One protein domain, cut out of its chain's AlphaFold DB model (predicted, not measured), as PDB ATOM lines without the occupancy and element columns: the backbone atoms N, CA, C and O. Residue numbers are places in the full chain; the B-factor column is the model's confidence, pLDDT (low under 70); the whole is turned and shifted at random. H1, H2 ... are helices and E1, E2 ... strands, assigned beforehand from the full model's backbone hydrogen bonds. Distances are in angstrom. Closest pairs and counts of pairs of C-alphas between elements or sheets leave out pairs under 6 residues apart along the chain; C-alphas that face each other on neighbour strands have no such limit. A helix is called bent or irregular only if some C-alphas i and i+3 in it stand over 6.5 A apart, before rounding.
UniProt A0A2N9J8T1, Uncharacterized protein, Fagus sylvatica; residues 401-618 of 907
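This is residues 401 to 618 of the 907 residues of an uncharacterized protein of Fagus sylvatica (UniProt A0A2N9J8T1). A four-helix bundle, H5 to H8, fills one end, and a small three-stranded sheet with H1 over one face lies toward the other; H3 runs through the middle between H1 and the bundle. H2 packs on H1 and H3, H4 packs on H6, and residues 524 to 530 stick out as a free loop beyond the sheet. The printed part has 218 residues, mostly helix, in the order H1 H2 H3 H4 H5 E1 E2 E3 H6 H7 H8 H9, with an antiparallel sheet E1 - E3 - E2. It is compact, with a radius of gyration of the C-alphas of 17.5 A and spans of 55 by 38 by 31 A.

H1, residues 410 to 427, begins at C-alpha 410 (159.146, 250.539, 185.671) and is 25.5 A long. H2 is residues 437 to 445, H3 residues 452 to 470, 26.9 A, H4 residues 481 to 491 and H5 residues 501 to 514. The strands are E1, residues 516 to 521, E2, residues 534 to 539, and E3, residues 542 to 550, 24.7 A. H6 is residues 553 to 569, 24.2 A, and H7 residues 573 to 586. H8, residues 591 to 611, is irregular, with C-alphas 604 and 607 9.2 A apart and a kink of 102 degrees near residue 605. H9, residues 613 to 618, is irregular too, with C-alphas 614 and 617 8.1 A apart; it ends at C-alpha 618 (153.574, 211.449, 189.585).

H6 is the hub and touches five helices. H5 H6 H7 H8 form an up and down bundle, each helix running against the one before it. H6 touches H8 at a shallow tilt of 9 degrees, closest at the C-alphas of Ala 564 and Phe 601, 5.6 A. With residues 555 to 562 alone it touches H3, closest at C-alphas 464 and 558, 6.3 A. It touches H4 at C-alphas 491 and 565, 4.9 A. H9 only just touches H7, with 3 pairs of C-alphas within 8 A, closest 577 and 615, 7.2 A. H3 touches H1 with residues 454 to 462 alone, closest at C-alphas 420 and 458, 5.4 A, at a steep tilt of 46 degrees. H2 and H3 form a helical hairpin, closest at C-alphas 440 and 462, 6.9 A. H1 is on the sheet at a height of 9.1 A, two layers, helix on one face. N 519 and O 547 of E1 and E3 are 2.8 A apart, and N 544 and O 537 of E3 and E2 2.8 A, both within hydrogen-bond range. Every O i to N i+4 pair is within range in H1 to H7; H8 has 14 of 17, and H9 0 of 2 but 2 of 3 O i to N i+3 pairs.

The farthest C-alphas, Glu 526 and Ser 613, are 57.7 A apart. The printed part has no cut, and E1 to E2 is the one long link. Mean pLDDT of the printed part is 81.2; 40 residues are under 70, among them 472 to 479 and 521 to 535.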
ATOM      1  N   CYS A 401     151.103 242.629 177.913       89.62
ATOM      2  CA  CYS A 401     152.494 242.222 178.004       89.62
ATOM      3  C   CYS A 401     152.641 241.170 179.113       89.62
ATOM      4  O   CYS A 401     152.028 241.300 180.175       89.62
ATOM      5  N   VAL A 402     153.445 240.133 178.879       90.88
ATOM      6  CA  VAL A 402     153.782 239.123 179.891       90.88
ATOM      7  C   VAL A 402     155.207 239.348 180.371       90.88
ATOM      8  O   VAL A 402     156.134 239.461 179.572       90.88
ATOM      9  N   VAL A 403     155.379 239.404 181.691       89.25
ATOM     10  CA  VAL A 403     156.674 239.566 182.358       89.25
ATOM     11  C   VAL A 403     156.793 238.583 183.517       89.25
ATOM     12  O   VAL A 403     155.785 238.197 184.107       89.25
ATOM     13  N   PHE A 404     158.024 238.226 183.890       82.31
ATOM     14  CA  PHE A 404     158.271 237.468 185.118       82.31
ATOM     15  C   PHE A 404     157.642 238.190 186.336       82.31
ATOM     16  O   PHE A 404     157.858 239.401 186.472       82.31
ATOM     17  N   PRO A 405     156.978 237.487 187.283       73.69
ATOM     18  CA  PRO A 405     156.273 238.070 188.447       73.69
ATOM     19  C   PRO A 405     157.125 238.962 189.369       73.69
ATOM     20  O   PRO A 405     156.623 239.652 190.262       73.69
ATOM     21  N   ASN A 406     158.440 238.917 189.170       67.69
ATOM     22  CA  ASN A 406     159.465 239.534 189.996       67.69
ATOM     23  C   ASN A 406     159.931 240.892 189.422       67.69
ATOM     24  O   ASN A 406     160.668 241.623 190.087       67.69
ATOM     25  N   MET A 407     159.513 241.256 188.199       75.62
ATOM     26  CA  MET A 407     159.920 242.499 187.531       75.62
ATOM     27  C   MET A 407     159.003 243.677 187.878       75.62
ATOM     28  O   MET A 407     158.004 243.939 187.220       75.62
ATOM     29  N   ARG A 408     159.395 244.418 188.922       67.31
ATOM     30  CA  ARG A 408     158.713 245.639 189.402       67.31
ATOM     31  C   ARG A 408     159.414 246.948 189.012       67.31
ATOM     32  O   ARG A 408     158.961 248.018 189.397       67.31
ATOM     33  N   ASP A 409     160.528 246.880 188.283       78.56
ATOM     34  CA  ASP A 409     161.193 248.082 187.767       78.56
ATOM     35  C   ASP A 409     160.431 248.628 186.556       78.56
ATOM     36  O   ASP A 409     160.375 247.990 185.502       78.56
ATOM     37  N   CYS A 410     159.894 249.837 186.708       76.81
ATOM     38  CA  CYS A 410     159.146 250.539 185.671       76.81
ATOM     39  C   CYS A 410     159.973 250.727 184.387       76.81
ATOM     40  O   CYS A 410     159.413 250.642 183.299       76.81
ATOM     41  N   ASN A 411     161.297 250.909 184.485       82.06
ATOM     42  CA  ASN A 411     162.161 251.099 183.313       82.06
ATOM     43  C   ASN A 411     162.329 249.804 182.502       82.06
ATOM     44  O   ASN A 411     162.321 249.830 181.274       82.06
ATOM     45  N   THR A 412     162.457 248.666 183.185       85.62
ATOM     46  CA  THR A 412     162.480 247.325 182.579       85.62
ATOM     47  C   THR A 412     161.145 247.003 181.908       85.62
ATOM     48  O   THR A 412     161.125 246.613 180.743       85.62
ATOM     49  N   VAL A 413     160.017 247.242 182.589       84.81
ATOM     50  CA  VAL A 413     158.678 247.040 182.000       84.81
ATOM     51  C   VAL A 413     158.454 247.964 180.793       84.81
ATOM     52  O   VAL A 413     157.948 247.509 179.769       84.81
ATOM     53  N   TYR A 414     158.904 249.222 180.863       84.19
ATOM     54  CA  TYR A 414     158.879 250.166 179.741       84.19
ATOM     55  C   TYR A 414     159.686 249.664 178.536       84.19
ATOM     56  O   TYR A 414     159.148 249.616 177.431       84.19
ATOM     57  N   ARG A 415     160.940 249.217 178.725       88.12
ATOM     58  CA  ARG A 415     161.765 248.658 177.632       88.12
ATOM     59  C   ARG A 415     161.084 247.470 176.951       88.12
ATOM     60  O   ARG A 415     161.021 247.441 175.724       88.12
ATOM     61  N   ILE A 416     160.528 246.538 177.729       90.31
ATOM     62  CA  ILE A 416     159.788 245.378 177.205       90.31
ATOM     63  C   ILE A 416     158.560 245.838 176.399       90.31
ATOM     64  O   ILE A 416     158.357 245.380 175.277       90.31
ATOM     65  N   PHE A 417     157.758 246.770 176.926       88.19
ATOM     66  CA  PHE A 417     156.548 247.258 176.253       88.19
ATOM     67  C   PHE A 417     156.860 247.995 174.939       88.19
ATOM     68  O   PHE A 417     156.225 247.742 173.912       88.19
ATOM     69  N   CYS A 418     157.881 248.857 174.941       87.44
ATOM     70  CA  CYS A 418     158.338 249.581 173.756       87.44
ATOM     71  C   CYS A 418     158.888 248.637 172.681       87.44
ATOM     72  O   CYS A 418     158.499 248.739 171.520       87.44
ATOM     73  N   ALA A 419     159.723 247.666 173.057       92.38
ATOM     74  CA  ALA A 419     160.221 246.669 172.117       92.38
ATOM     75  C   ALA A 419     159.106 245.769 171.561       92.38
ATOM     76  O   ALA A 419     159.118 245.449 170.372       92.38
ATOM     77  N   ALA A 420     158.105 245.411 172.373       92.31
ATOM     78  CA  ALA A 420     156.922 244.696 171.901       92.31
ATOM     79  C   ALA A 420     156.137 245.525 170.866       92.31
ATOM     80  O   ALA A 420     155.824 244.995 169.801       92.31
ATOM     81  N   LYS A 421     155.905 246.828 171.105       90.25
ATOM     82  CA  LYS A 421     155.295 247.752 170.124       90.25
ATOM     83  C   LYS A 421     156.089 247.791 168.809       90.25
ATOM     84  O   LYS A 421     155.515 247.622 167.733       90.25
ATOM     85  N   THR A 422     157.411 247.944 168.888       91.00
ATOM     86  CA  THR A 422     158.301 247.961 167.714       91.00
ATOM     87  C   THR A 422     158.260 246.639 166.941       91.00
ATOM     88  O   THR A 422     158.180 246.638 165.712       91.00
ATOM     89  N   CYS A 423     158.265 245.500 167.637       93.00
ATOM     90  CA  CYS A 423     158.206 244.184 167.005       93.00
ATOM     91  C   CYS A 423     156.830 243.878 166.392       93.00
ATOM     92  O   CYS A 423     156.788 243.277 165.318       93.00
ATOM     93  N   ILE A 424     155.723 244.320 167.007       90.75
ATOM     94  CA  ILE A 424     154.375 244.236 166.416       90.75
ATOM     95  C   ILE A 424     154.363 244.925 165.050       90.75
ATOM     96  O   ILE A 424     153.957 244.303 164.067       90.75
ATOM     97  N   ALA A 425     154.876 246.159 164.979       88.94
ATOM     98  CA  ALA A 425     154.947 246.924 163.739       88.94
ATOM     99  C   ALA A 425     155.852 246.245 162.691       88.94
ATOM    100  O   ALA A 425     155.402 245.988 161.576       88.94
ATOM    101  N   ARG A 426     157.092 245.863 163.053       89.00
ATOM    102  CA  ARG A 426     158.037 245.184 162.133       89.00
ATOM    103  C   ARG A 426     157.523 243.843 161.591       89.00
ATOM    104  O   ARG A 426     157.886 243.464 160.484       89.00
ATOM    105  N   CYS A 427     156.712 243.112 162.359       87.56
ATOM    106  CA  CYS A 427     156.125 241.837 161.930       87.56
ATOM    107  C   CYS A 427     154.761 241.982 161.238       87.56
ATOM    108  O   CYS A 427     154.210 240.972 160.794       87.56
ATOM    109  N   CYS A 428     154.187 243.192 161.222       84.81
ATOM    110  CA  CYS A 428     152.777 243.455 160.917       84.81
ATOM    111  C   CYS A 428     151.811 242.582 161.751       84.81
ATOM    112  O   CYS A 428     150.762 242.165 161.267       84.81
ATOM    113  N   LEU A 429     152.171 242.253 163.000       82.94
ATOM    114  CA  LEU A 429     151.653 241.078 163.725       82.94
ATOM    115  C   LEU A 429     150.118 241.013 163.837       82.94
ATOM    116  O   LEU A 429     149.538 239.930 163.860       82.94
ATOM    117  N   LEU A 430     149.466 242.174 163.910       76.88
ATOM    118  CA  LEU A 430     148.023 242.299 164.108       76.88
ATOM    119  C   LEU A 430     147.201 242.181 162.810       76.88
ATOM    120  O   LEU A 430     145.990 241.995 162.898       76.88
ATOM    121  N   SER A 431     147.835 242.237 161.630       78.38
ATOM    122  CA  SER A 431     147.191 242.026 160.320       78.38
ATOM    123  C   SER A 431     147.545 240.685 159.661       78.38
ATOM    124  O   SER A 431     147.009 240.353 158.605       78.38
ATOM    125  N   GLN A 432     148.435 239.890 160.266       74.50
ATOM    126  CA  GLN A 432     148.829 238.571 159.764       74.50
ATOM    127  C   GLN A 432     147.874 237.475 160.261       74.50
ATOM    128  O   GLN A 432     147.645 237.330 161.460       74.50
ATOM    129  N   THR A 433     147.365 236.661 159.334       75.06
ATOM    130  CA  THR A 433     146.525 235.476 159.601       75.06
ATOM    131  C   THR A 433     147.316 234.161 159.637       75.06
ATOM    132  O   THR A 433     146.730 233.090 159.792       75.06
ATOM    133  N   GLU A 434     148.643 234.236 159.515       83.88
ATOM    134  CA  GLU A 434     149.572 233.101 159.498       83.88
ATOM    135  C   GLU A 434     150.492 233.085 160.734       83.88
ATOM    136  O   GLU A 434     150.607 234.062 161.484       83.88
ATOM    137  N   TRP A 435     151.192 231.966 160.934       88.12
ATOM    138  CA  TRP A 435     152.211 231.825 161.972       88.12
ATOM    139  C   TRP A 435     153.492 232.558 161.583       88.12
ATOM    140  O   TRP A 435     154.265 232.098 160.745       88.12
ATOM    141  N   VAL A 436     153.750 233.696 162.223       88.75
ATOM    142  CA  VAL A 436     154.874 234.579 161.877       88.75
ATOM    143  C   VAL A 436     156.053 234.465 162.845       88.75
ATOM    144  O   VAL A 436     156.866 235.383 162.940       88.75
ATOM    145  N   VAL A 437     156.202 233.315 163.515       88.94
ATOM    146  CA  VAL A 437     157.303 233.005 164.453       88.94
ATOM    147  C   VAL A 437     158.697 233.372 163.900       88.94
ATOM    148  O   VAL A 437     159.448 234.029 164.627       88.94
ATOM    149  N   PRO A 438     159.058 233.088 162.627       87.94
ATOM    150  CA  PRO A 438     160.353 233.511 162.084       87.94
ATOM    151  C   PRO A 438     160.491 235.037 161.943       87.94
ATOM    152  O   PRO A 438     161.574 235.575 162.175       87.94
ATOM    153  N   LYS A 439     159.400 235.753 161.616       89.38
ATOM    154  CA  LYS A 439     159.387 237.228 161.552       89.38
ATOM    155  C   LYS A 439     159.536 237.829 162.952       89.38
ATOM    156  O   LYS A 439     160.334 238.743 163.127       89.38
ATOM    157  N   ILE A 440     158.844 237.260 163.947       92.00
ATOM    158  CA  ILE A 440     158.945 237.630 165.369       92.00
ATOM    159  C   ILE A 440     160.393 237.493 165.853       92.00
ATOM    160  O   ILE A 440     160.945 238.433 166.424       92.00
ATOM    161  N   LEU A 441     161.038 236.353 165.580       89.50
ATOM    162  CA  LEU A 441     162.427 236.114 165.976       89.50
ATOM    163  C   LEU A 441     163.410 237.063 165.266       89.50
ATOM    164  O   LEU A 441     164.372 237.514 165.885       89.50
ATOM    165  N   LEU A 442     163.169 237.406 163.996       89.25
ATOM    166  CA  LEU A 442     163.976 238.380 163.250       89.25
ATOM    167  C   LEU A 442     163.815 239.801 163.811       89.25
ATOM    168  O   LEU A 442     164.814 240.463 164.090       89.25
ATOM    169  N   ALA A 443     162.580 240.256 164.045       92.19
ATOM    170  CA  ALA A 443     162.305 241.576 164.611       92.19
ATOM    171  C   ALA A 443     162.883 241.741 166.025       92.19
ATOM    172  O   ALA A 443     163.379 242.820 166.350       92.19
ATOM    173  N   LEU A 444     162.881 240.670 166.830       92.06
ATOM    174  CA  LEU A 444     163.502 240.628 168.155       92.06
ATOM    175  C   LEU A 444     165.038 240.612 168.099       92.06
ATOM    176  O   LEU A 444     165.692 241.201 168.961       92.06
ATOM    177  N   LYS A 445     165.637 239.972 167.085       89.44
ATOM    178  CA  LYS A 445     167.093 240.022 166.855       89.44
ATOM    179  C   LYS A 445     167.577 241.440 166.515       89.44
ATOM    180  O   LYS A 445     168.707 241.764 166.858       89.44
ATOM    181  N   MET A 446     166.716 242.288 165.941       88.12
ATOM    182  CA  MET A 446     166.979 243.720 165.711       88.12
ATOM    183  C   MET A 446     166.847 244.608 166.967       88.12
ATOM    184  O   MET A 446     167.221 245.776 166.922       88.12
ATOM    185  N   GLU A 447     166.336 244.099 168.094       90.56
ATOM    186  CA  GLU A 447     166.303 244.846 169.360       90.56
ATOM    187  C   GLU A 447     167.606 244.622 170.142       90.56
ATOM    188  O   GLU A 447     167.714 243.746 171.004       90.56
ATOM    189  N   GLU A 448     168.638 245.396 169.818       80.06
ATOM    190  CA  GLU A 448     169.987 245.226 170.379       80.06
ATOM    191  C   GLU A 448     170.058 245.527 171.887       80.06
ATOM    192  O   GLU A 448     170.688 244.781 172.634       80.06
ATOM    193  N   ASN A 449     169.337 246.553 172.352       83.56
ATOM    194  CA  ASN A 449     169.446 247.123 173.706       83.56
ATOM    195  C   ASN A 449     168.708 246.358 174.828       83.56
ATOM    196  O   ASN A 449     168.597 246.875 175.941       83.56
ATOM    197  N   LEU A 450     168.175 245.161 174.561       88.69
ATOM    198  CA  LEU A 450     167.421 244.375 175.547       88.69
ATOM    199  C   LEU A 450     168.272 243.293 176.225       88.69
ATOM    200  O   LEU A 450     168.991 242.535 175.568       88.69
ATOM    201  N   LEU A 451     168.091 243.140 177.536       89.25
ATOM    202  CA  LEU A 451     168.607 242.017 178.316       89.25
ATOM    203  C   LEU A 451     167.916 240.701 177.915       89.25
ATOM    204  O   LEU A 451     166.769 240.697 177.477       89.25
ATOM    205  N   LEU A 452     168.571 239.558 178.151       88.12
ATOM    206  CA  LEU A 452     168.032 238.220 177.837       88.12
ATOM    207  C   LEU A 452     166.606 238.005 178.382       88.12
ATOM    208  O   LEU A 452     165.708 237.592 177.656       88.12
ATOM    209  N   VAL A 453     166.392 238.367 179.650       87.62
ATOM    210  CA  VAL A 453     165.103 238.258 180.357       87.62
ATOM    211  C   VAL A 453     164.030 239.152 179.720       87.62
ATOM    212  O   VAL A 453     162.867 238.766 179.646       87.62
ATOM    213  N   GLU A 454     164.414 240.326 179.212       92.56
ATOM    214  CA  GLU A 454     163.511 241.243 178.508       92.56
ATOM    215  C   GLU A 454     163.155 240.693 177.122       92.56
ATOM    216  O   GLU A 454     161.980 240.668 176.765       92.56
ATOM    217  N   LYS A 455     164.142 240.168 176.377       92.88
ATOM    218  CA  LYS A 455     163.924 239.520 175.071       92.88
ATOM    219  C   LYS A 455     162.958 238.344 175.174       92.88
ATOM    220  O   LYS A 455     162.061 238.233 174.347       92.88
ATOM    221  N   VAL A 456     163.087 237.525 176.218       93.06
ATOM    222  CA  VAL A 456     162.171 236.411 176.519       93.06
ATOM    223  C   VAL A 456     160.737 236.901 176.778       93.06
ATOM    224  O   VAL A 456     159.793 236.340 176.221       93.06
ATOM    225  N   CYS A 457     160.562 237.986 177.542       94.44
ATOM    226  CA  CYS A 457     159.243 238.581 177.806       94.44
ATOM    227  C   CYS A 457     158.589 239.156 176.541       94.44
ATOM    228  O   CYS A 457     157.407 238.909 176.281       94.44
ATOM    229  N   VAL A 458     159.364 239.870 175.715       94.75
ATOM    230  CA  VAL A 458     158.912 240.360 174.403       94.75
ATOM    231  C   VAL A 458     158.529 239.181 173.503       94.75
ATOM    232  O   VAL A 458     157.439 239.179 172.938       94.75
ATOM    233  N   PHE A 459     159.373 238.149 173.412       94.88
ATOM    234  CA  PHE A 459     159.128 236.977 172.571       94.88
ATOM    235  C   PHE A 459     157.829 236.255 172.940       94.88
ATOM    236  O   PHE A 459     156.979 236.048 172.074       94.88
ATOM    237  N   PHE A 460     157.635 235.921 174.220       95.25
ATOM    238  CA  PHE A 460     156.435 235.209 174.655       95.25
ATOM    239  C   PHE A 460     155.162 236.052 174.486       95.25
ATOM    240  O   PHE A 460     154.146 235.539 174.016       95.25
ATOM    241  N   THR A 461     155.237 237.360 174.757       95.06
ATOM    242  CA  THR A 461     154.140 238.304 174.479       95.06
ATOM    243  C   THR A 461     153.742 238.277 172.999       95.06
ATOM    244  O   THR A 461     152.557 238.196 172.680       95.06
ATOM    245  N   LEU A 462     154.712 238.289 172.079       93.88
ATOM    246  CA  LEU A 462     154.454 238.250 170.636       93.88
ATOM    247  C   LEU A 462     153.912 236.886 170.170       93.88
ATOM    248  O   LEU A 462     153.047 236.857 169.296       93.88
ATOM    249  N   LEU A 463     154.353 235.769 170.763       93.25
ATOM    250  CA  LEU A 463     153.784 234.441 170.486       93.25
ATOM    251  C   LEU A 463     152.317 234.339 170.933       93.25
ATOM    252  O   LEU A 463     151.471 233.918 170.144       93.25
ATOM    253  N   LEU A 464     151.998 234.769 172.161       92.31
ATOM    254  CA  LEU A 464     150.620 234.811 172.670       92.31
ATOM    255  C   LEU A 464     149.723 235.709 171.811       92.31
ATOM    256  O   LEU A 464     148.589 235.334 171.500       92.31
ATOM    257  N   LEU A 465     150.235 236.863 171.370       90.38
ATOM    258  CA  LEU A 465     149.522 237.750 170.454       90.38
ATOM    259  C   LEU A 465     149.301 237.097 169.080       90.38
ATOM    260  O   LEU A 465     148.186 237.184 168.575       90.38
ATOM    261  N   ASN A 466     150.286 236.387 168.506       89.88
ATOM    262  CA  ASN A 466     150.107 235.673 167.231       89.88
ATOM    263  C   ASN A 466     149.045 234.567 167.344       89.88
ATOM    264  O   ASN A 466     148.199 234.426 166.465       89.88
ATOM    265  N   LEU A 467     149.048 233.811 168.444       88.44
ATOM    266  CA  LEU A 467     148.040 232.782 168.713       88.44
ATOM    267  C   LEU A 467     146.645 233.409 168.892       88.44
ATOM    268  O   LEU A 467     145.668 232.934 168.315       88.44
ATOM    269  N   SER A 468     146.574 234.559 169.567       84.06
ATOM    270  CA  SER A 468     145.342 235.342 169.726       84.06
ATOM    271  C   SER A 468     144.810 235.952 168.414       84.06
ATOM    272  O   SER A 468     143.601 236.163 168.309       84.06
ATOM    273  N   THR A 469     145.661 236.256 167.420       82.56
ATOM    274  CA  THR A 469     145.233 236.805 166.112       82.56
ATOM    275  C   THR A 469     144.887 235.730 165.083       82.56
ATOM    276  O   THR A 469     143.940 235.912 164.321       82.56
ATOM    277  N   VAL A 470     145.589 234.593 165.083       81.06
ATOM    278  CA  VAL A 470     145.350 233.469 164.152       81.06
ATOM    279  C   VAL A 470     144.187 232.572 164.606       81.06
ATOM    280  O   VAL A 470     143.487 231.974 163.781       81.06
ATOM    281  N   ALA A 471     143.934 232.483 165.916       73.62
ATOM    282  CA  ALA A 471     142.907 231.611 166.495       73.62
ATOM    283  C   ALA A 471     141.927 232.298 167.476       73.62
ATOM    284  O   ALA A 471     141.609 231.720 168.523       73.62
ATOM    285  N   PRO A 472     141.378 233.491 167.160       61.78
ATOM    286  CA  PRO A 472     140.428 234.165 168.039       61.78
ATOM    287  C   PRO A 472     139.191 233.290 168.291       61.78
ATOM    288  O   PRO A 472     138.545 232.828 167.349       61.78
ATOM    289  N   ARG A 473     138.838 233.108 169.573       59.59
ATOM    290  CA  ARG A 473     137.654 232.368 170.062       59.59
ATOM    291  C   ARG A 473     137.613 230.859 169.750       59.59
ATOM    292  O   ARG A 473     136.523 230.292 169.693       59.59
ATOM    293  N   LYS A 474     138.755 230.186 169.552       60.88
ATOM    294  CA  LYS A 474     138.785 228.725 169.291       60.88
ATOM    295  C   LYS A 474     138.930 227.840 170.537       60.88
ATOM    296  O   LYS A 474     138.636 226.647 170.452       60.88
ATOM    297  N   PHE A 475     139.341 228.401 171.675       57.56
ATOM    298  CA  PHE A 475     139.721 227.659 172.885       57.56
ATOM    299  C   PHE A 475     138.668 227.781 173.993       57.56
ATOM    300  O   PHE A 475     138.866 228.469 174.988       57.56
ATOM    301  N   GLY A 476     137.528 227.113 173.804       51.59
ATOM    302  CA  GLY A 476     136.572 226.895 174.893       51.59
ATOM    303  C   GLY A 476     137.067 225.839 175.891       51.59
ATOM    304  O   GLY A 476     138.112 225.225 175.693       51.59
ATOM    305  N   SER A 477     136.257 225.547 176.911       51.84
ATOM    306  CA  SER A 477     136.509 224.496 177.918       51.84
ATOM    307  C   SER A 477     136.513 223.055 177.379       51.84
ATOM    308  O   SER A 477     136.617 222.109 178.151       51.84
ATOM    309  N   VAL A 478     136.374 222.868 176.064       57.56
ATOM    310  CA  VAL A 478     136.462 221.576 175.378       57.56
ATOM    311  C   VAL A 478     137.298 221.764 174.116       57.56
ATOM    312  O   VAL A 478     136.970 222.597 173.264       57.56
ATOM    313  N   LEU A 479     138.355 220.959 173.973       66.25
ATOM    314  CA  LEU A 479     139.157 220.910 172.752       66.25
ATOM    315  C   LEU A 479     138.299 220.366 171.601       66.25
ATOM    316  O   LEU A 479     137.886 219.208 171.588       66.25
ATOM    317  N   ASN A 480     138.023 221.227 170.629       70.12
ATOM    318  CA  ASN A 480     137.245 220.924 169.437       70.12
ATOM    319  C   ASN A 480     138.165 220.661 168.225       70.12
ATOM    320  O   ASN A 480     139.392 220.774 168.299       70.12
ATOM    321  N   ARG A 481     137.570 220.316 167.075       71.12
ATOM    322  CA  ARG A 481     138.309 220.044 165.827       71.12
ATOM    323  C   ARG A 481     139.193 221.221 165.390       71.12
ATOM    324  O   ARG A 481     140.291 220.991 164.888       71.12
ATOM    325  N   ASP A 482     138.741 222.453 165.599       71.94
ATOM    326  CA  ASP A 482     139.427 223.658 165.131       71.94
ATOM    327  C   ASP A 482     140.562 224.075 166.074       71.94
ATOM    328  O   ASP A 482     141.584 224.578 165.605       71.94
ATOM    329  N   SER A 483     140.436 223.818 167.384       75.69
ATOM    330  CA  SER A 483     141.554 223.950 168.327       75.69
ATOM    331  C   SER A 483     142.618 222.878 168.091       75.69
ATOM    332  O   SER A 483     143.798 223.207 168.113       75.69
ATOM    333  N   ILE A 484     142.230 221.631 167.784       80.69
ATOM    334  CA  ILE A 484     143.174 220.559 167.412       80.69
ATOM    335  C   ILE A 484     143.954 220.945 166.149       80.69
ATOM    336  O   ILE A 484     145.180 221.003 166.179       80.69
ATOM    337  N   PHE A 485     143.257 221.335 165.076       81.00
ATOM    338  CA  PHE A 485     143.912 221.797 163.847       81.00
ATOM    339  C   PHE A 485     144.810 223.024 164.086       81.00
ATOM    340  O   PHE A 485     145.857 223.163 163.453       81.00
ATOM    341  N   CYS A 486     144.435 223.911 165.014       83.12
ATOM    342  CA  CYS A 486     145.269 225.040 165.416       83.12
ATOM    343  C   CYS A 486     146.555 224.600 166.133       83.12
ATOM    344  O   CYS A 486     147.622 225.109 165.793       83.12
ATOM    345  N   MET A 487     146.467 223.659 167.080       86.06
ATOM    346  CA  MET A 487     147.623 223.097 167.790       86.06
ATOM    347  C   MET A 487     148.586 222.414 166.818       86.06
ATOM    348  O   MET A 487     149.758 222.784 166.771       86.06
ATOM    349  N   ASP A 488     148.082 221.513 165.967       86.44
ATOM    350  CA  ASP A 488     148.883 220.839 164.936       86.44
ATOM    351  C   ASP A 488     149.586 221.845 164.019       86.44
ATOM    352  O   ASP A 488     150.710 221.623 163.570       86.44
ATOM    353  N   SER A 489     148.890 222.936 163.679       88.31
ATOM    354  CA  SER A 489     149.405 223.975 162.792       88.31
ATOM    355  C   SER A 489     150.509 224.785 163.470       88.31
ATOM    356  O   SER A 489     151.576 224.941 162.878       88.31
ATOM    357  N   PHE A 490     150.310 225.230 164.713       89.50
ATOM    358  CA  PHE A 490     151.316 225.979 165.472       89.50
ATOM    359  C   PHE A 490     152.565 225.136 165.770       89.50
ATOM    360  O   PHE A 490     153.684 225.581 165.514       89.50
ATOM    361  N   ALA A 491     152.388 223.888 166.217       88.19
ATOM    362  CA  ALA A 491     153.486 222.974 166.543       88.19
ATOM    363  C   ALA A 491     154.384 222.637 165.334       88.19
ATOM    364  O   ALA A 491     155.552 222.305 165.508       88.19
ATOM    365  N   ARG A 492     153.880 222.782 164.099       86.94
ATOM    366  CA  ARG A 492     154.677 222.662 162.862       86.94
ATOM    367  C   ARG A 492     155.467 223.924 162.480       86.94
ATOM    368  O   ARG A 492     156.287 223.848 161.569       86.94
ATOM    369  N   HIS A 493     155.220 225.064 163.129       85.31
ATOM    370  CA  HIS A 493     155.875 226.352 162.842       85.31
ATOM    371  C   HIS A 493     156.806 226.837 163.964       85.31
ATOM    372  O   HIS A 493     157.599 227.754 163.742       85.31
ATOM    373  N   ILE A 494     156.747 226.225 165.150       83.31
ATOM    374  CA  ILE A 494     157.758 226.411 166.193       83.31
ATOM    375  C   ILE A 494     159.044 225.666 165.775       83.31
ATOM    376  O   ILE A 494     158.990 224.528 165.312       83.31
ATOM    377  N   GLN A 495     160.208 226.311 165.887       69.06
ATOM    378  CA  GLN A 495     161.512 225.717 165.560       69.06
ATOM    379  C   GLN A 495     162.475 225.936 166.727       69.06
ATOM    380  O   GLN A 495     162.569 227.046 167.235       69.06
ATOM    381  N   ALA A 496     163.187 224.885 167.135       59.88
ATOM    382  CA  ALA A 496     163.909 224.800 168.409       59.88
ATOM    383  C   ALA A 496     164.975 225.887 168.687       59.88
ATOM    384  O   ALA A 496     165.289 226.148 169.850       59.88
ATOM    385  N   ASP A 497     165.561 226.507 167.657       67.56
ATOM    386  CA  ASP A 497     166.739 227.378 167.795       67.56
ATOM    387  C   ASP A 497     166.394 228.831 168.182       67.56
ATOM    388  O   ASP A 497     166.520 229.782 167.402       67.56
ATOM    389  N   PHE A 498     165.935 229.004 169.425       70.44
ATOM    390  CA  PHE A 498     165.687 230.322 170.020       70.44
ATOM    391  C   PHE A 498     166.897 230.894 170.773       70.44
ATOM    392  O   PHE A 498     166.978 232.105 170.965       70.44
ATOM    393  N   GLY A 499     167.833 230.052 171.226       72.88
ATOM    394  CA  GLY A 499     169.011 230.467 172.006       72.88
ATOM    395  C   GLY A 499     168.737 230.942 173.446       72.88
ATOM    396  O   GLY A 499     169.674 231.311 174.146       72.88
ATOM    397  N   PHE A 500     167.478 230.929 173.900       83.00
ATOM    398  CA  PHE A 500     167.048 231.335 175.252       83.00
ATOM    399  C   PHE A 500     165.936 230.431 175.823       83.00
ATOM    400  O   PHE A 500     165.040 230.884 176.536       83.00
ATOM    401  N   VAL A 501     165.970 229.145 175.461       87.19
ATOM    402  CA  VAL A 501     164.885 228.180 175.716       87.19
ATOM    403  C   VAL A 501     164.578 228.025 177.209       87.19
ATOM    404  O   VAL A 501     163.414 228.126 177.579       87.19
ATOM    405  N   ASP A 502     165.583 227.866 178.074       86.50
ATOM    406  CA  ASP A 502     165.372 227.633 179.514       86.50
ATOM    407  C   ASP A 502     164.674 228.814 180.211       86.50
ATOM    408  O   ASP A 502     163.700 228.630 180.946       86.50
ATOM    409  N   GLU A 503     165.125 230.049 179.952       89.69
ATOM    410  CA  GLU A 503     164.437 231.245 180.444       89.69
ATOM    411  C   GLU A 503     163.013 231.376 179.866       89.69
ATOM    412  O   GLU A 503     162.119 231.836 180.575       89.69
ATOM    413  N   LEU A 504     162.771 230.954 178.618       91.81
ATOM    414  CA  LEU A 504     161.439 230.981 178.004       91.81
ATOM    415  C   LEU A 504     160.482 229.960 178.630       91.81
ATOM    416  O   LEU A 504     159.370 230.338 178.987       91.81
ATOM    417  N   LEU A 505     160.907 228.706 178.815       92.56
ATOM    418  CA  LEU A 505     160.110 227.674 179.491       92.56
ATOM    419  C   LEU A 505     159.708 228.133 180.903       92.56
ATOM    420  O   LEU A 505     158.532 228.078 181.259       92.56
ATOM    421  N   SER A 506     160.665 228.689 181.654       90.69
ATOM    422  CA  SER A 506     160.452 229.251 182.996       90.69
ATOM    423  C   SER A 506     159.448 230.417 183.013       90.69
ATOM    424  O   SER A 506     158.610 230.486 183.909       90.69
ATOM    425  N   LEU A 507     159.466 231.317 182.015       93.00
ATOM    426  CA  LEU A 507     158.467 232.393 181.918       93.00
ATOM    427  C   LEU A 507     157.058 231.853 181.643       93.00
ATOM    428  O   LEU A 507     156.082 232.378 182.181       93.00
ATOM    429  N   ILE A 508     156.936 230.843 180.779       94.75
ATOM    430  CA  ILE A 508     155.628 230.287 180.419       94.75
ATOM    431  C   ILE A 508     155.052 229.486 181.594       94.75
ATOM    432  O   ILE A 508     153.858 229.593 181.865       94.75
ATOM    433  N   GLU A 509     155.885 228.750 182.336       93.19
ATOM    434  CA  GLU A 509     155.482 228.103 183.588       93.19
ATOM    435  C   GLU A 509     155.021 229.130 184.639       93.19
ATOM    436  O   GLU A 509     153.904 229.009 185.140       93.19
ATOM    437  N   ASP A 510     155.802 230.188 184.905       88.88
ATOM    438  CA  ASP A 510     155.392 231.296 185.789       88.88
ATOM    439  C   ASP A 510     154.034 231.886 185.349       88.88
ATOM    440  O   ASP A 510     153.154 232.140 186.175       88.88
ATOM    441  N   PHE A 511     153.826 232.091 184.046       92.31
ATOM    442  CA  PHE A 511     152.568 232.606 183.501       92.31
ATOM    443  C   PHE A 511     151.382 231.654 183.726       92.31
ATOM    444  O   PHE A 511     150.317 232.115 184.143       92.31
ATOM    445  N   LEU A 512     151.558 230.347 183.501       91.62
ATOM    446  CA  LEU A 512     150.512 229.339 183.709       91.62
ATOM    447  C   LEU A 512     150.187 229.121 185.196       91.62
ATOM    448  O   LEU A 512     149.028 228.902 185.537       91.62
ATOM    449  N   ILE A 513     151.184 229.212 186.080       86.44
ATOM    450  CA  ILE A 513     151.012 229.061 187.533       86.44
ATOM    451  C   ILE A 513     150.363 230.301 188.154       86.44
ATOM    452  O   ILE A 513     149.483 230.169 189.002       86.44
ATOM    453  N   PHE A 514     150.805 231.507 187.776       84.19
ATOM    454  CA  PHE A 514     150.368 232.750 188.420       84.19
ATOM    455  C   PHE A 514     149.220 233.473 187.714       84.19
ATOM    456  O   PHE A 514     148.677 234.403 188.308       84.19
ATOM    457  N   GLY A 515     148.888 233.123 186.468       86.50
ATOM    458  CA  GLY A 515     147.730 233.661 185.753       86.50
ATOM    459  C   GLY A 515     147.691 235.187 185.642       86.50
ATOM    460  O   GLY A 515     146.613 235.767 185.734       86.50
ATOM    461  N   ARG A 516     148.839 235.863 185.488       84.62
ATOM    462  CA  ARG A 516     148.936 237.337 185.479       84.62
ATOM    463  C   ARG A 516     149.529 237.882 184.184       84.62
ATOM    464  O   ARG A 516     150.534 237.383 183.688       84.62
ATOM    465  N   VAL A 517     148.935 238.970 183.703       88.69
ATOM    466  CA  VAL A 517     149.409 239.790 182.580       88.69
ATOM    467  C   VAL A 517     149.455 241.260 182.987       88.69
ATOM    468  O   VAL A 517     148.797 241.670 183.944       88.69
ATOM    469  N   ILE A 518     150.206 242.068 182.244       86.25
ATOM    470  CA  ILE A 518     150.117 243.526 182.306       86.25
ATOM    471  C   ILE A 518     149.259 244.005 181.132       86.25
ATOM    472  O   ILE A 518     149.547 243.663 179.989       86.25
ATOM    473  N   VAL A 519     148.226 244.800 181.397       82.88
ATOM    474  CA  VAL A 519     147.287 245.339 180.399       82.88
ATOM    475  C   VAL A 519     147.452 246.854 180.292       82.88
ATOM    476  O   VAL A 519     147.736 247.527 181.284       82.88
ATOM    477  N   TYR A 520     147.279 247.378 179.079       75.19
ATOM    478  CA  TYR A 520     147.204 248.811 178.800       75.19
ATOM    479  C   TYR A 520     145.795 249.341 179.098       75.19
ATOM    480  O   TYR A 520     144.828 248.852 178.515       75.19
ATOM    481  N   ASP A 521     145.689 250.352 179.964       65.31
ATOM    482  CA  ASP A 521     144.452 251.111 180.178       65.31
ATOM    483  C   ASP A 521     144.594 252.552 179.663       65.31
ATOM    484  O   ASP A 521     145.669 253.160 179.722       65.31
ATOM    485  N   ASN A 522     143.502 253.091 179.120       53.97
ATOM    486  CA  ASN A 522     143.486 254.341 178.369       53.97
ATOM    487  C   ASN A 522     142.603 255.374 179.084       53.97
ATOM    488  O   ASN A 522     141.372 255.271 179.106       53.97
ATOM    489  N   VAL A 523     143.261 256.354 179.712       49.78
ATOM    490  CA  VAL A 523     142.712 257.188 180.795       49.78
ATOM    491  C   VAL A 523     141.425 257.912 180.389       49.78
ATOM    492  O   VAL A 523     141.451 258.910 179.674       49.78
ATOM    493  N   SER A 524     140.289 257.404 180.872       44.22
ATOM    494  CA  SER A 524     138.952 257.928 180.541       44.22
ATOM    495  C   SER A 524     137.898 257.764 181.650       44.22
ATOM    496  O   SER A 524     136.744 258.138 181.451       44.22
ATOM    497  N   SER A 525     138.267 257.252 182.833       40.31
ATOM    498  CA  SER A 525     137.363 257.115 183.987       40.31
ATOM    499  C   SER A 525     137.974 257.675 185.283       40.31
ATOM    500  O   SER A 525     138.958 257.168 185.814       40.31
ATOM    501  N   GLU A 526     137.367 258.731 185.831       38.22
ATOM    502  CA  GLU A 526     137.868 259.473 187.008       38.22
ATOM    503  C   GLU A 526     137.568 258.782 188.362       38.22
ATOM    504  O   GLU A 526     137.411 259.441 189.386       38.22
ATOM    505  N   THR A 527     137.419 257.451 188.393       41.94
ATOM    506  CA  THR A 527     136.828 256.719 189.537       41.94
ATOM    507  C   THR A 527     137.574 255.435 189.929       41.94
ATOM    508  O   THR A 527     136.959 254.395 190.149       41.94
ATOM    509  N   TYR A 528     138.904 255.502 190.096       42.44
ATOM    510  CA  TYR A 528     139.700 254.360 190.584       42.44
ATOM    511  C   TYR A 528     140.616 254.669 191.773       42.44
ATOM    512  O   TYR A 528     141.577 255.437 191.664       42.44
ATOM    513  N   ILE A 529     140.329 253.975 192.882       41.28
ATOM    514  CA  ILE A 529     141.032 253.997 194.174       41.28
ATOM    515  C   ILE A 529     142.538 253.753 193.993       41.28
ATOM    516  O   ILE A 529     142.962 252.914 193.194       41.28
ATOM    517  N   GLU A 530     143.349 254.508 194.730       36.75
ATOM    518  CA  GLU A 530     144.809 254.409 194.746       36.75
ATOM    519  C   GLU A 530     145.267 252.983 195.118       36.75
ATOM    520  O   GLU A 530     144.756 252.385 196.061       36.75
ATOM    521  N   CYS A 531     146.168 252.401 194.319       39.69
ATOM    522  CA  CYS A 531     146.621 251.011 194.441       39.69
ATOM    523  C   CYS A 531     148.062 250.880 193.928       39.69
ATOM    524  O   CYS A 531     148.352 251.314 192.810       39.69
ATOM    525  N   ASP A 532     148.920 250.202 194.697       48.16
ATOM    526  CA  ASP A 532     150.376 250.056 194.479       48.16
ATOM    527  C   ASP A 532     150.793 249.265 193.215       48.16
ATOM    528  O   ASP A 532     151.970 248.969 193.007       48.16
ATOM    529  N   SER A 533     149.841 248.873 192.365       58.56
ATOM    530  CA  SER A 533     150.057 248.041 191.174       58.56
ATOM    531  C   SER A 533     150.109 248.815 189.851       58.56
ATOM    532  O   SER A 533     150.284 248.187 188.804       58.56
ATOM    533  N   ARG A 534     149.941 250.147 189.865       65.00
ATOM    534  CA  ARG A 534     149.996 250.996 188.661       65.00
ATOM    535  C   ARG A 534     151.436 251.331 188.269       65.00
ATOM    536  O   ARG A 534     152.173 251.917 189.056       65.00
ATOM    537  N   ILE A 535     151.806 251.032 187.024       68.00
ATOM    538  CA  ILE A 535     153.044 251.520 186.400       68.00
ATOM    539  C   ILE A 535     152.661 252.610 185.396       68.00
ATOM    540  O   ILE A 535     151.956 252.338 184.428       68.00
ATOM    541  N   ASN A 536     153.135 253.834 185.627       70.50
ATOM    542  CA  ASN A 536     152.856 254.991 184.775       70.50
ATOM    543  C   ASN A 536     154.119 255.378 183.993       70.50
ATOM    544  O   ASN A 536     155.182 255.545 184.593       70.50
ATOM    545  N   PHE A 537     154.006 255.578 182.681       71.12
ATOM    546  CA  PHE A 537     155.072 256.168 181.865       71.12
ATOM    547  C   PHE A 537     154.512 256.927 180.657       71.12
ATOM    548  O   PHE A 537     153.344 256.794 180.305       71.12
ATOM    549  N   HIS A 538     155.354 257.728 180.009       63.81
ATOM    550  CA  HIS A 538     154.970 258.583 178.890       63.81
ATOM    551  C   HIS A 538     155.559 258.044 177.579       63.81
ATOM    552  O   HIS A 538     156.781 257.997 177.431       63.81
ATOM    553  N   LEU A 539     154.702 257.647 176.634       65.88
ATOM    554  CA  LEU A 539     155.079 257.085 175.332       65.88
ATOM    555  C   LEU A 539     154.433 257.905 174.210       65.88
ATOM    556  O   LEU A 539     153.229 258.126 174.227       65.88
ATOM    557  N   ASP A 540     155.227 258.353 173.234       64.44
ATOM    558  CA  ASP A 540     154.774 259.072 172.029       64.44
ATOM    559  C   ASP A 540     153.852 260.292 172.278       64.44
ATOM    560  O   ASP A 540     153.028 260.642 171.435       64.44
ATOM    561  N   GLY A 541     153.982 260.956 173.436       61.25
ATOM    562  CA  GLY A 541     153.131 262.091 173.835       61.25
ATOM    563  C   GLY A 541     151.918 261.722 174.702       61.25
ATOM    564  O   GLY A 541     151.137 262.601 175.059       61.25
ATOM    565  N   VAL A 542     151.745 260.441 175.038       64.44
ATOM    566  CA  VAL A 542     150.594 259.909 175.781       64.44
ATOM    567  C   VAL A 542     151.048 259.319 177.116       64.44
ATOM    568  O   VAL A 542     151.988 258.525 177.177       64.44
ATOM    569  N   ASN A 543     150.345 259.666 178.197       67.69
ATOM    570  CA  ASN A 543     150.494 258.988 179.484       67.69
ATOM    571  C   ASN A 543     149.846 257.601 179.409       67.69
ATOM    572  O   ASN A 543     148.627 257.482 179.292       67.69
ATOM    573  N   ILE A 544     150.668 256.560 179.492       70.88
ATOM    574  CA  ILE A 544     150.252 255.164 179.542       70.88
ATOM    575  C   ILE A 544     150.203 254.716 181.002       70.88
ATOM    576  O   ILE A 544     151.187 254.846 181.735       70.88
ATOM    577  N   ILE A 545     149.059 254.154 181.397       74.19
ATOM    578  CA  ILE A 545     148.905 253.410 182.647       74.19
ATOM    579  C   ILE A 545     148.917 251.923 182.300       74.19
ATOM    580  O   ILE A 545     148.145 251.451 181.463       74.19
ATOM    581  N   LEU A 546     149.806 251.187 182.959       76.56
ATOM    582  CA  LEU A 546     149.856 249.735 182.926       76.56
ATOM    583  C   LEU A 546     149.330 249.162 184.246       76.56
ATOM    584  O   LEU A 546     149.735 249.587 185.334       76.56
ATOM    585  N   LEU A 547     148.444 248.172 184.132       79.62
ATOM    586  CA  LEU A 547     147.798 247.481 185.248       79.62
ATOM    587  C   LEU A 547     148.115 245.987 185.212       79.62
ATOM    588  O   LEU A 547     148.028 245.358 184.160       79.62
ATOM    589  N   TYR A 548     148.416 245.396 186.368       80.50
ATOM    590  CA  TYR A 548     148.431 243.940 186.517       80.50
ATOM    591  C   TYR A 548     146.995 243.404 186.593       80.50
ATOM    592  O   TYR A 548     146.227 243.818 187.459       80.50
ATOM    593  N   VAL A 549     146.651 242.471 185.705       84.12
ATOM    594  CA  VAL A 549     145.312 241.871 185.570       84.12
ATOM    595  C   VAL A 549     145.443 240.347 185.477       84.12
ATOM    596  O   VAL A 549     146.482 239.825 185.061       84.12
ATOM    597  N   ALA A 550     144.401 239.617 185.877       85.75
ATOM    598  CA  ALA A 550     144.322 238.176 185.656       85.75
ATOM    599  C   ALA A 550     144.263 237.846 184.151       85.75
ATOM    600  O   ALA A 550     143.618 238.547 183.368       85.75
ATOM    601  N   ALA A 551     144.930 236.770 183.742       88.56
ATOM    602  CA  ALA A 551     144.856 236.241 182.389       88.56
ATOM    603  C   ALA A 551     143.490 235.576 182.142       88.56
ATOM    604  O   ALA A 551     142.949 234.906 183.020       88.56
ATOM    605  N   SER A 552     142.934 235.727 180.938       87.44
ATOM    606  CA  SER A 552     141.743 234.973 180.534       87.44
ATOM    607  C   SER A 552     142.085 233.510 180.240       87.44
ATOM    608  O   SER A 552     143.217 233.189 179.869       87.44
ATOM    609  N   ALA A 553     141.081 232.631 180.338       86.69
ATOM    610  CA  ALA A 553     141.204 231.212 180.000       86.69
ATOM    611  C   ALA A 553     141.830 230.997 178.607       86.69
ATOM    612  O   ALA A 553     142.812 230.268 178.495       86.69
ATOM    613  N   ASP A 554     141.354 231.707 177.574       85.44
ATOM    614  CA  ASP A 554     141.912 231.680 176.215       85.44
ATOM    615  C   ASP A 554     143.431 231.944 176.180       85.44
ATOM    616  O   ASP A 554     144.150 231.282 175.432       85.44
ATOM    617  N   MET A 555     143.938 232.892 176.982       88.94
ATOM    618  CA  MET A 555     145.373 233.214 177.025       88.94
ATOM    619  C   MET A 555     146.184 232.158 177.782       88.94
ATOM    620  O   MET A 555     147.325 231.890 177.412       88.94
ATOM    621  N   LEU A 556     145.605 231.531 178.808       91.38
ATOM    622  CA  LEU A 556     146.246 230.433 179.537       91.38
ATOM    623  C   LEU A 556     146.299 229.150 178.692       91.38
ATOM    624  O   LEU A 556     147.342 228.504 178.634       91.38
ATOM    625  N   VAL A 557     145.243 228.843 177.930       90.31
ATOM    626  CA  VAL A 557     145.270 227.760 176.930       90.31
ATOM    627  C   VAL A 557     146.236 228.089 175.781       90.31
ATOM    628  O   VAL A 557     146.989 227.223 175.348       90.31
ATOM    629  N   ALA A 558     146.312 229.344 175.322       90.88
ATOM    630  CA  ALA A 558     147.339 229.751 174.358       90.88
ATOM    631  C   ALA A 558     148.764 229.539 174.911       90.88
ATOM    632  O   ALA A 558     149.632 229.028 174.202       90.88
ATOM    633  N   GLY A 559     148.999 229.866 176.186       93.69
ATOM    634  CA  GLY A 559     150.268 229.618 176.871       93.69
ATOM    635  C   GLY A 559     150.631 228.135 176.960       93.69
ATOM    636  O   GLY A 559     151.778 227.781 176.694       93.69
ATOM    637  N   SER A 560     149.669 227.254 177.259       94.06
ATOM    638  CA  SER A 560     149.927 225.811 177.332       94.06
ATOM    639  C   SER A 560     150.208 225.191 175.961       94.06
ATOM    640  O   SER A 560     151.095 224.341 175.851       94.06
ATOM    641  N   ILE A 561     149.538 225.669 174.904       93.44
ATOM    642  CA  ILE A 561     149.828 225.282 173.514       93.44
ATOM    643  C   ILE A 561     151.255 225.690 173.141       93.44
ATOM    644  O   ILE A 561     151.993 224.874 172.583       93.44
ATOM    645  N   ILE A 562     151.669 226.918 173.472       94.31
ATOM    646  CA  ILE A 562     153.035 227.399 173.223       94.31
ATOM    647  C   ILE A 562     154.052 226.540 173.983       94.31
ATOM    648  O   ILE A 562     155.001 226.054 173.366       94.31
ATOM    649  N   LEU A 563     153.836 226.293 175.282       95.31
ATOM    650  CA  LEU A 563     154.757 225.517 176.114       95.31
ATOM    651  C   LEU A 563     154.957 224.093 175.589       95.31
ATOM    652  O   LEU A 563     156.086 223.690 175.321       95.31
ATOM    653  N   ALA A 564     153.869 223.344 175.398       95.06
ATOM    654  CA  ALA A 564     153.968 221.955 174.967       95.06
ATOM    655  C   ALA A 564     154.464 221.821 173.520       95.06
ATOM    656  O   ALA A 564     155.194 220.878 173.228       95.06
ATOM    657  N   SER A 565     154.170 222.788 172.639       93.69
ATOM    658  CA  SER A 565     154.756 222.821 171.290       93.69
ATOM    659  C   SER A 565     156.274 223.027 171.337       93.69
ATOM    660  O   SER A 565     157.005 222.332 170.632       93.69
ATOM    661  N   ILE A 566     156.767 223.938 172.188       93.31
ATOM    662  CA  ILE A 566     158.210 224.134 172.389       93.31
ATOM    663  C   ILE A 566     158.827 222.853 172.962       93.31
ATOM    664  O   ILE A 566     159.735 222.312 172.335       93.31
ATOM    665  N   CYS A 567     158.304 222.324 174.075       93.12
ATOM    666  CA  CYS A 567     158.794 221.099 174.718       93.12
ATOM    667  C   CYS A 567     158.823 219.889 173.774       93.12
ATOM    668  O   CYS A 567     159.809 219.157 173.779       93.12
ATOM    669  N   ALA A 568     157.807 219.706 172.925       92.44
ATOM    670  CA  ALA A 568     157.798 218.658 171.907       92.44
ATOM    671  C   ALA A 568     158.862 218.881 170.817       92.44
ATOM    672  O   ALA A 568     159.515 217.929 170.397       92.44
ATOM    673  N   SER A 569     159.098 220.131 170.393       90.19
ATOM    674  CA  SER A 569     160.108 220.454 169.369       90.19
ATOM    675  C   SER A 569     161.566 220.280 169.824       90.19
ATOM    676  O   SER A 569     162.451 220.137 168.981       90.19
ATOM    677  N   ILE A 570     161.814 220.273 171.140       89.50
ATOM    678  CA  ILE A 570     163.140 220.095 171.770       89.50
ATOM    679  C   ILE A 570     163.277 218.756 172.526       89.50
ATOM    680  O   ILE A 570     164.277 218.532 173.200       89.50
ATOM    681  N   ASP A 571     162.254 217.900 172.457       88.12
ATOM    682  CA  ASP A 571     162.080 216.643 173.207       88.12
ATOM    683  C   ASP A 571     162.155 216.738 174.751       88.12
ATOM    684  O   ASP A 571     162.310 215.739 175.454       88.12
ATOM    685  N   HIS A 572     161.980 217.935 175.318       89.12
ATOM    686  CA  HIS A 572     162.032 218.190 176.764       89.12
ATOM    687  C   HIS A 572     160.661 217.965 177.431       89.12
ATOM    688  O   HIS A 572     160.112 218.832 178.112       89.12
ATOM    689  N   ILE A 573     160.085 216.779 177.209       90.31
ATOM    690  CA  ILE A 573     158.737 216.401 177.673       90.31
ATOM    691  C   ILE A 573     158.638 216.316 179.210       90.31
ATOM    692  O   ILE A 573     157.569 216.557 179.773       90.31
ATOM    693  N   GLY A 574     159.749 216.059 179.911       85.62
ATOM    694  CA  GLY A 574     159.792 216.084 181.381       85.62
ATOM    695  C   GLY A 574     159.360 217.430 181.978       85.62
ATOM    696  O   GLY A 574     158.673 217.450 182.997       85.62
ATOM    697  N   PHE A 575     159.640 218.547 181.293       88.31
ATOM    698  CA  PHE A 575     159.251 219.880 181.760       88.31
ATOM    699  C   PHE A 575     157.727 220.041 181.850       88.31
ATOM    700  O   PHE A 575     157.221 220.460 182.884       88.31
ATOM    701  N   ILE A 576     156.962 219.620 180.831       92.75
ATOM    702  CA  ILE A 576     155.491 219.669 180.921       92.75
ATOM    703  C   ILE A 576     154.923 218.675 181.945       92.75
ATOM    704  O   ILE A 576     153.817 218.895 182.433       92.75
ATOM    705  N   CYS A 577     155.661 217.630 182.333       88.81
ATOM    706  CA  CYS A 577     155.274 216.752 183.443       88.81
ATOM    707  C   CYS A 577     155.460 217.446 184.808       88.81
ATOM    708  O   CYS A 577     154.556 217.392 185.643       88.81
ATOM    709  N   GLU A 578     156.578 218.154 185.016       85.44
ATOM    710  CA  GLU A 578     156.817 218.974 186.217       85.44
ATOM    711  C   GLU A 578     155.818 220.145 186.299       85.44
ATOM    712  O   GLU A 578     155.132 220.304 187.312       85.44
ATOM    713  N   THR A 579     155.606 220.878 185.201       88.81
ATOM    714  CA  THR A 579     154.603 221.952 185.127       88.81
ATOM    715  C   THR A 579     153.170 221.438 185.330       88.81
ATOM    716  O   THR A 579     152.372 222.123 185.965       88.81
ATOM    717  N   SER A 580     152.820 220.223 184.880       90.00
ATOM    718  CA  SER A 580     151.502 219.614 185.168       90.00
ATOM    719  C   SER A 580     151.251 219.475 186.671       90.00
ATOM    720  O   SER A 580     150.185 219.838 187.169       90.00
ATOM    721  N   TYR A 581     152.253 218.976 187.396       85.81
ATOM    722  CA  TYR A 581     152.228 218.862 188.851       85.81
ATOM    723  C   TYR A 581     152.172 220.247 189.523       85.81
ATOM    724  O   TYR A 581     151.346 220.467 190.412       85.81
ATOM    725  N   ASN A 582     152.971 221.213 189.054       83.31
ATOM    726  CA  ASN A 582     152.987 222.576 189.597       83.31
ATOM    727  C   ASN A 582     151.652 223.322 189.392       83.31
ATOM    728  O   ASN A 582     151.242 224.077 190.273       83.31
ATOM    729  N   ILE A 583     150.949 223.092 188.276       85.31
ATOM    730  CA  ILE A 583     149.629 223.685 188.000       85.31
ATOM    731  C   ILE A 583     148.557 223.115 188.938       85.31
ATOM    732  O   ILE A 583     147.809 223.892 189.528       85.31
ATOM    733  N   PHE A 584     148.502 221.794 189.153       80.81
ATOM    734  CA  PHE A 584     147.584 221.223 190.152       80.81
ATOM    735  C   PHE A 584     147.874 221.727 191.570       80.81
ATOM    736  O   PHE A 584     146.947 221.944 192.344       80.81
ATOM    737  N   ARG A 585     149.155 221.930 191.905       76.69
ATOM    738  CA  ARG A 585     149.604 222.425 193.213       76.69
ATOM    739  C   ARG A 585     149.305 223.915 193.445       76.69
ATOM    740  O   ARG A 585     149.333 224.361 194.590       76.69
ATOM    741  N   SER A 586     149.075 224.711 192.397       69.12
ATOM    742  CA  SER A 586     148.916 226.166 192.546       69.12
ATOM    743  C   SER A 586     147.526 226.584 193.029       69.12
ATOM    744  O   SER A 586     147.399 227.645 193.640       69.12
ATOM    745  N   HIS A 587     146.496 225.784 192.724       63.22
ATOM    746  CA  HIS A 587     145.070 226.087 192.934       63.22
ATOM    747  C   HIS A 587     144.605 227.447 192.361       63.22
ATOM    748  O   HIS A 587     143.527 227.934 192.694       63.22
ATOM    749  N   ALA A 588     145.395 228.066 191.475       58.09
ATOM    750  CA  ALA A 588     145.180 229.431 190.988       58.09
ATOM    751  C   ALA A 588     144.191 229.539 189.809       58.09
ATOM    752  O   ALA A 588     143.935 230.636 189.316       58.09
ATOM    753  N   CYS A 589     143.667 228.410 189.324       63.50
ATOM    754  CA  CYS A 589     142.786 228.307 188.161       63.50
ATOM    755  C   CYS A 589     141.591 227.395 188.459       63.50
ATOM    756  O   CYS A 589     141.695 226.462 189.253       63.50
ATOM    757  N   GLU A 590     140.468 227.617 187.771       75.94
ATOM    758  CA  GLU A 590     139.329 226.694 187.814       75.94
ATOM    759  C   GLU A 590     139.724 225.294 187.312       75.94
ATOM    760  O   GLU A 590     140.471 225.160 186.339       75.94
ATOM    761  N   ALA A 591     139.162 224.241 187.917       80.88
ATOM    762  CA  ALA A 591     139.442 222.851 187.539       80.88
ATOM    763  C   ALA A 591     139.161 222.557 186.048       80.88
ATOM    764  O   ALA A 591     139.886 221.794 185.417       80.88
ATOM    765  N   SER A 592     138.162 223.223 185.463       80.50
ATOM    766  CA  SER A 592     137.836 223.210 184.027       80.50
ATOM    767  C   SER A 592     139.011 223.657 183.140       80.50
ATOM    768  O   SER A 592     139.301 223.040 182.111       80.50
ATOM    769  N   LEU A 593     139.713 224.716 183.546       85.38
ATOM    770  CA  LEU A 593     140.865 225.274 182.845       85.38
ATOM    771  C   LEU A 593     142.121 224.425 183.071       85.38
ATOM    772  O   LEU A 593     142.848 224.161 182.114       85.38
ATOM    773  N   VAL A 594     142.331 223.929 184.294       87.94
ATOM    774  CA  VAL A 594     143.410 222.978 184.617       87.94
ATOM    775  C   VAL A 594     143.286 221.713 183.758       87.94
ATOM    776  O   VAL A 594     144.235 221.358 183.058       87.94
ATOM    777  N   LEU A 595     142.098 221.097 183.700       87.50
ATOM    778  CA  LEU A 595     141.808 219.961 182.814       87.50
ATOM    779  C   LEU A 595     142.085 220.284 181.340       87.50
ATOM    780  O   LEU A 595     142.674 219.463 180.637       87.50
ATOM    781  N   THR A 596     141.700 221.474 180.868       87.06
ATOM    782  CA  THR A 596     141.934 221.897 179.475       87.06
ATOM    783  C   THR A 596     143.432 222.018 179.168       87.06
ATOM    784  O   THR A 596     143.891 221.521 178.140       87.06
ATOM    785  N   ILE A 597     144.219 222.616 180.069       91.38
ATOM    786  CA  ILE A 597     145.679 222.756 179.933       91.38
ATOM    787  C   ILE A 597     146.370 221.384 179.906       91.38
ATOM    788  O   ILE A 597     147.205 221.132 179.037       91.38
ATOM    789  N   LEU A 598     145.980 220.473 180.797       92.00
ATOM    790  CA  LEU A 598     146.536 219.120 180.865       92.00
ATOM    791  C   LEU A 598     146.201 218.290 179.618       92.00
ATOM    792  O   LEU A 598     147.035 217.519 179.151       92.00
ATOM    793  N   HIS A 599     145.021 218.487 179.024       89.88
ATOM    794  CA  HIS A 599     144.671 217.859 177.750       89.88
ATOM    795  C   HIS A 599     145.474 218.405 176.564       89.88
ATOM    796  O   HIS A 599     145.828 217.633 175.674       89.88
ATOM    797  N   VAL A 600     145.833 219.694 176.563       91.81
ATOM    798  CA  VAL A 600     146.790 220.252 175.591       91.81
ATOM    799  C   VAL A 600     148.174 219.618 175.761       91.81
ATOM    800  O   VAL A 600     148.783 219.214 174.769       91.81
ATOM    801  N   PHE A 601     148.657 219.475 177.000       94.44
ATOM    802  CA  PHE A 601     149.942 218.832 177.297       94.44
ATOM    803  C   PHE A 601     149.969 217.356 176.877       94.44
ATOM    804  O   PHE A 601     150.905 216.936 176.202       94.44
ATOM    805  N   ALA A 602     148.920 216.589 177.192       92.12
ATOM    806  CA  ALA A 602     148.779 215.197 176.767       92.12
ATOM    807  C   ALA A 602     148.688 215.045 175.239       92.12
ATOM    808  O   ALA A 602     149.258 214.109 174.679       92.12
ATOM    809  N   TYR A 603     147.999 215.963 174.552       91.00
ATOM    810  CA  TYR A 603     147.879 215.935 173.093       91.00
ATOM    811  C   TYR A 603     149.216 216.237 172.397       91.00
ATOM    812  O   TYR A 603     149.650 215.469 171.541       91.00
ATOM    813  N   LEU A 604     149.890 217.329 172.778       91.94
ATOM    814  CA  LEU A 604     151.133 217.776 172.135       91.94
ATOM    815  C   LEU A 604     152.378 216.996 172.589       91.94
ATOM    816  O   LEU A 604     153.290 216.796 171.792       91.94
ATOM    817  N   GLY A 605     152.420 216.526 173.841       90.25
ATOM    818  CA  GLY A 605     153.484 215.651 174.346       90.25
ATOM    819  C   GLY A 605     153.334 214.181 173.930       90.25
ATOM    820  O   GLY A 605     154.300 213.415 174.001       90.25
ATOM    821  N   GLY A 606     152.139 213.782 173.476       89.50
ATOM    822  CA  GLY A 606     151.836 212.440 172.988       89.50
ATOM    823  C   GLY A 606     152.171 211.335 173.995       89.50
ATOM    824  O   GLY A 606     152.142 211.535 175.207       89.50
ATOM    825  N   GLN A 607     152.541 210.151 173.499       88.06
ATOM    826  CA  GLN A 607     152.837 209.006 174.373       88.06
ATOM    827  C   GLN A 607     154.033 209.238 175.314       88.06
ATOM    828  O   GLN A 607     154.030 208.725 176.432       88.06
ATOM    829  N   LYS A 608     155.012 210.074 174.926       89.12
ATOM    830  CA  LYS A 608     156.157 210.414 175.791       89.12
ATOM    831  C   LYS A 608     155.723 211.088 177.093       89.12
ATOM    832  O   LYS A 608     156.355 210.862 178.119       89.12
ATOM    833  N   PHE A 609     154.637 211.864 177.077       89.88
ATOM    834  CA  PHE A 609     154.085 212.491 178.281       89.88
ATOM    835  C   PHE A 609     153.671 211.453 179.336       89.88
ATOM    836  O   PHE A 609     153.849 211.671 180.530       89.88
ATOM    837  N   PHE A 610     153.184 210.287 178.903       87.56
ATOM    838  CA  PHE A 610     152.730 209.219 179.794       87.56
ATOM    839  C   PHE A 610     153.786 208.147 180.096       87.56
ATOM    840  O   PHE A 610     153.658 207.455 181.104       87.56
ATOM    841  N   SER A 611     154.806 207.991 179.245       83.06
ATOM    842  CA  SER A 611     155.760 206.871 179.304       83.06
ATOM    843  C   SER A 611     157.106 207.182 179.974       83.06
ATOM    844  O   SER A 611     157.975 206.311 180.011       83.06
ATOM    845  N   LEU A 612     157.333 208.404 180.470       78.69
ATOM    846  CA  LEU A 612     158.597 208.785 181.116       78.69
ATOM    847  C   LEU A 612     158.792 208.067 182.463       78.69
ATOM    848  O   LEU A 612     158.064 208.314 183.427       78.69
ATOM    849  N   SER A 613     159.833 207.230 182.550       64.44
ATOM    850  CA  SER A 613     160.178 206.416 183.728       64.44
ATOM    851  C   SER A 613     160.224 207.215 185.031       64.44
ATOM    852  O   SER A 613     159.623 206.817 186.028       64.44
ATOM    853  N   ASN A 614     160.898 208.365 184.997       67.88
ATOM    854  CA  ASN A 614     161.206 209.186 186.168       67.88
ATOM    855  C   ASN A 614     159.944 209.842 186.763       67.88
ATOM    856  O   ASN A 614     159.912 210.176 187.943       67.88
ATOM    857  N   TYR A 615     158.871 209.939 185.972       74.62
ATOM    858  CA  TYR A 615     157.598 210.545 186.361       74.62
ATOM    859  C   TYR A 615     156.490 209.507 186.610       74.62
ATOM    860  O   TYR A 615     155.351 209.902 186.841       74.62
ATOM    861  N   LYS A 616     156.773 208.189 186.602       79.56
ATOM    862  CA  LYS A 616     155.747 207.119 186.658       79.56
ATOM    863  C   LYS A 616     154.749 207.271 187.820       79.56
ATOM    864  O   LYS A 616     153.547 207.136 187.602       79.56
ATOM    865  N   LEU A 617     155.223 207.554 189.040       81.69
ATOM    866  CA  LEU A 617     154.345 207.720 190.211       81.69
ATOM    867  C   LEU A 617     153.555 209.036 190.143       81.69
ATOM    868  O   LEU A 617     152.339 209.029 190.317       81.69
ATOM    869  N   THR A 618     154.219 210.146 189.806       83.44
ATOM    870  CA  THR A 618     153.574 211.449 189.585       83.44
ATOM    871  C   THR A 618     152.484 211.350 188.519       83.44
ATOM    872  O   THR A 618     151.375 211.823 188.729       83.44
TER     873      THR A 618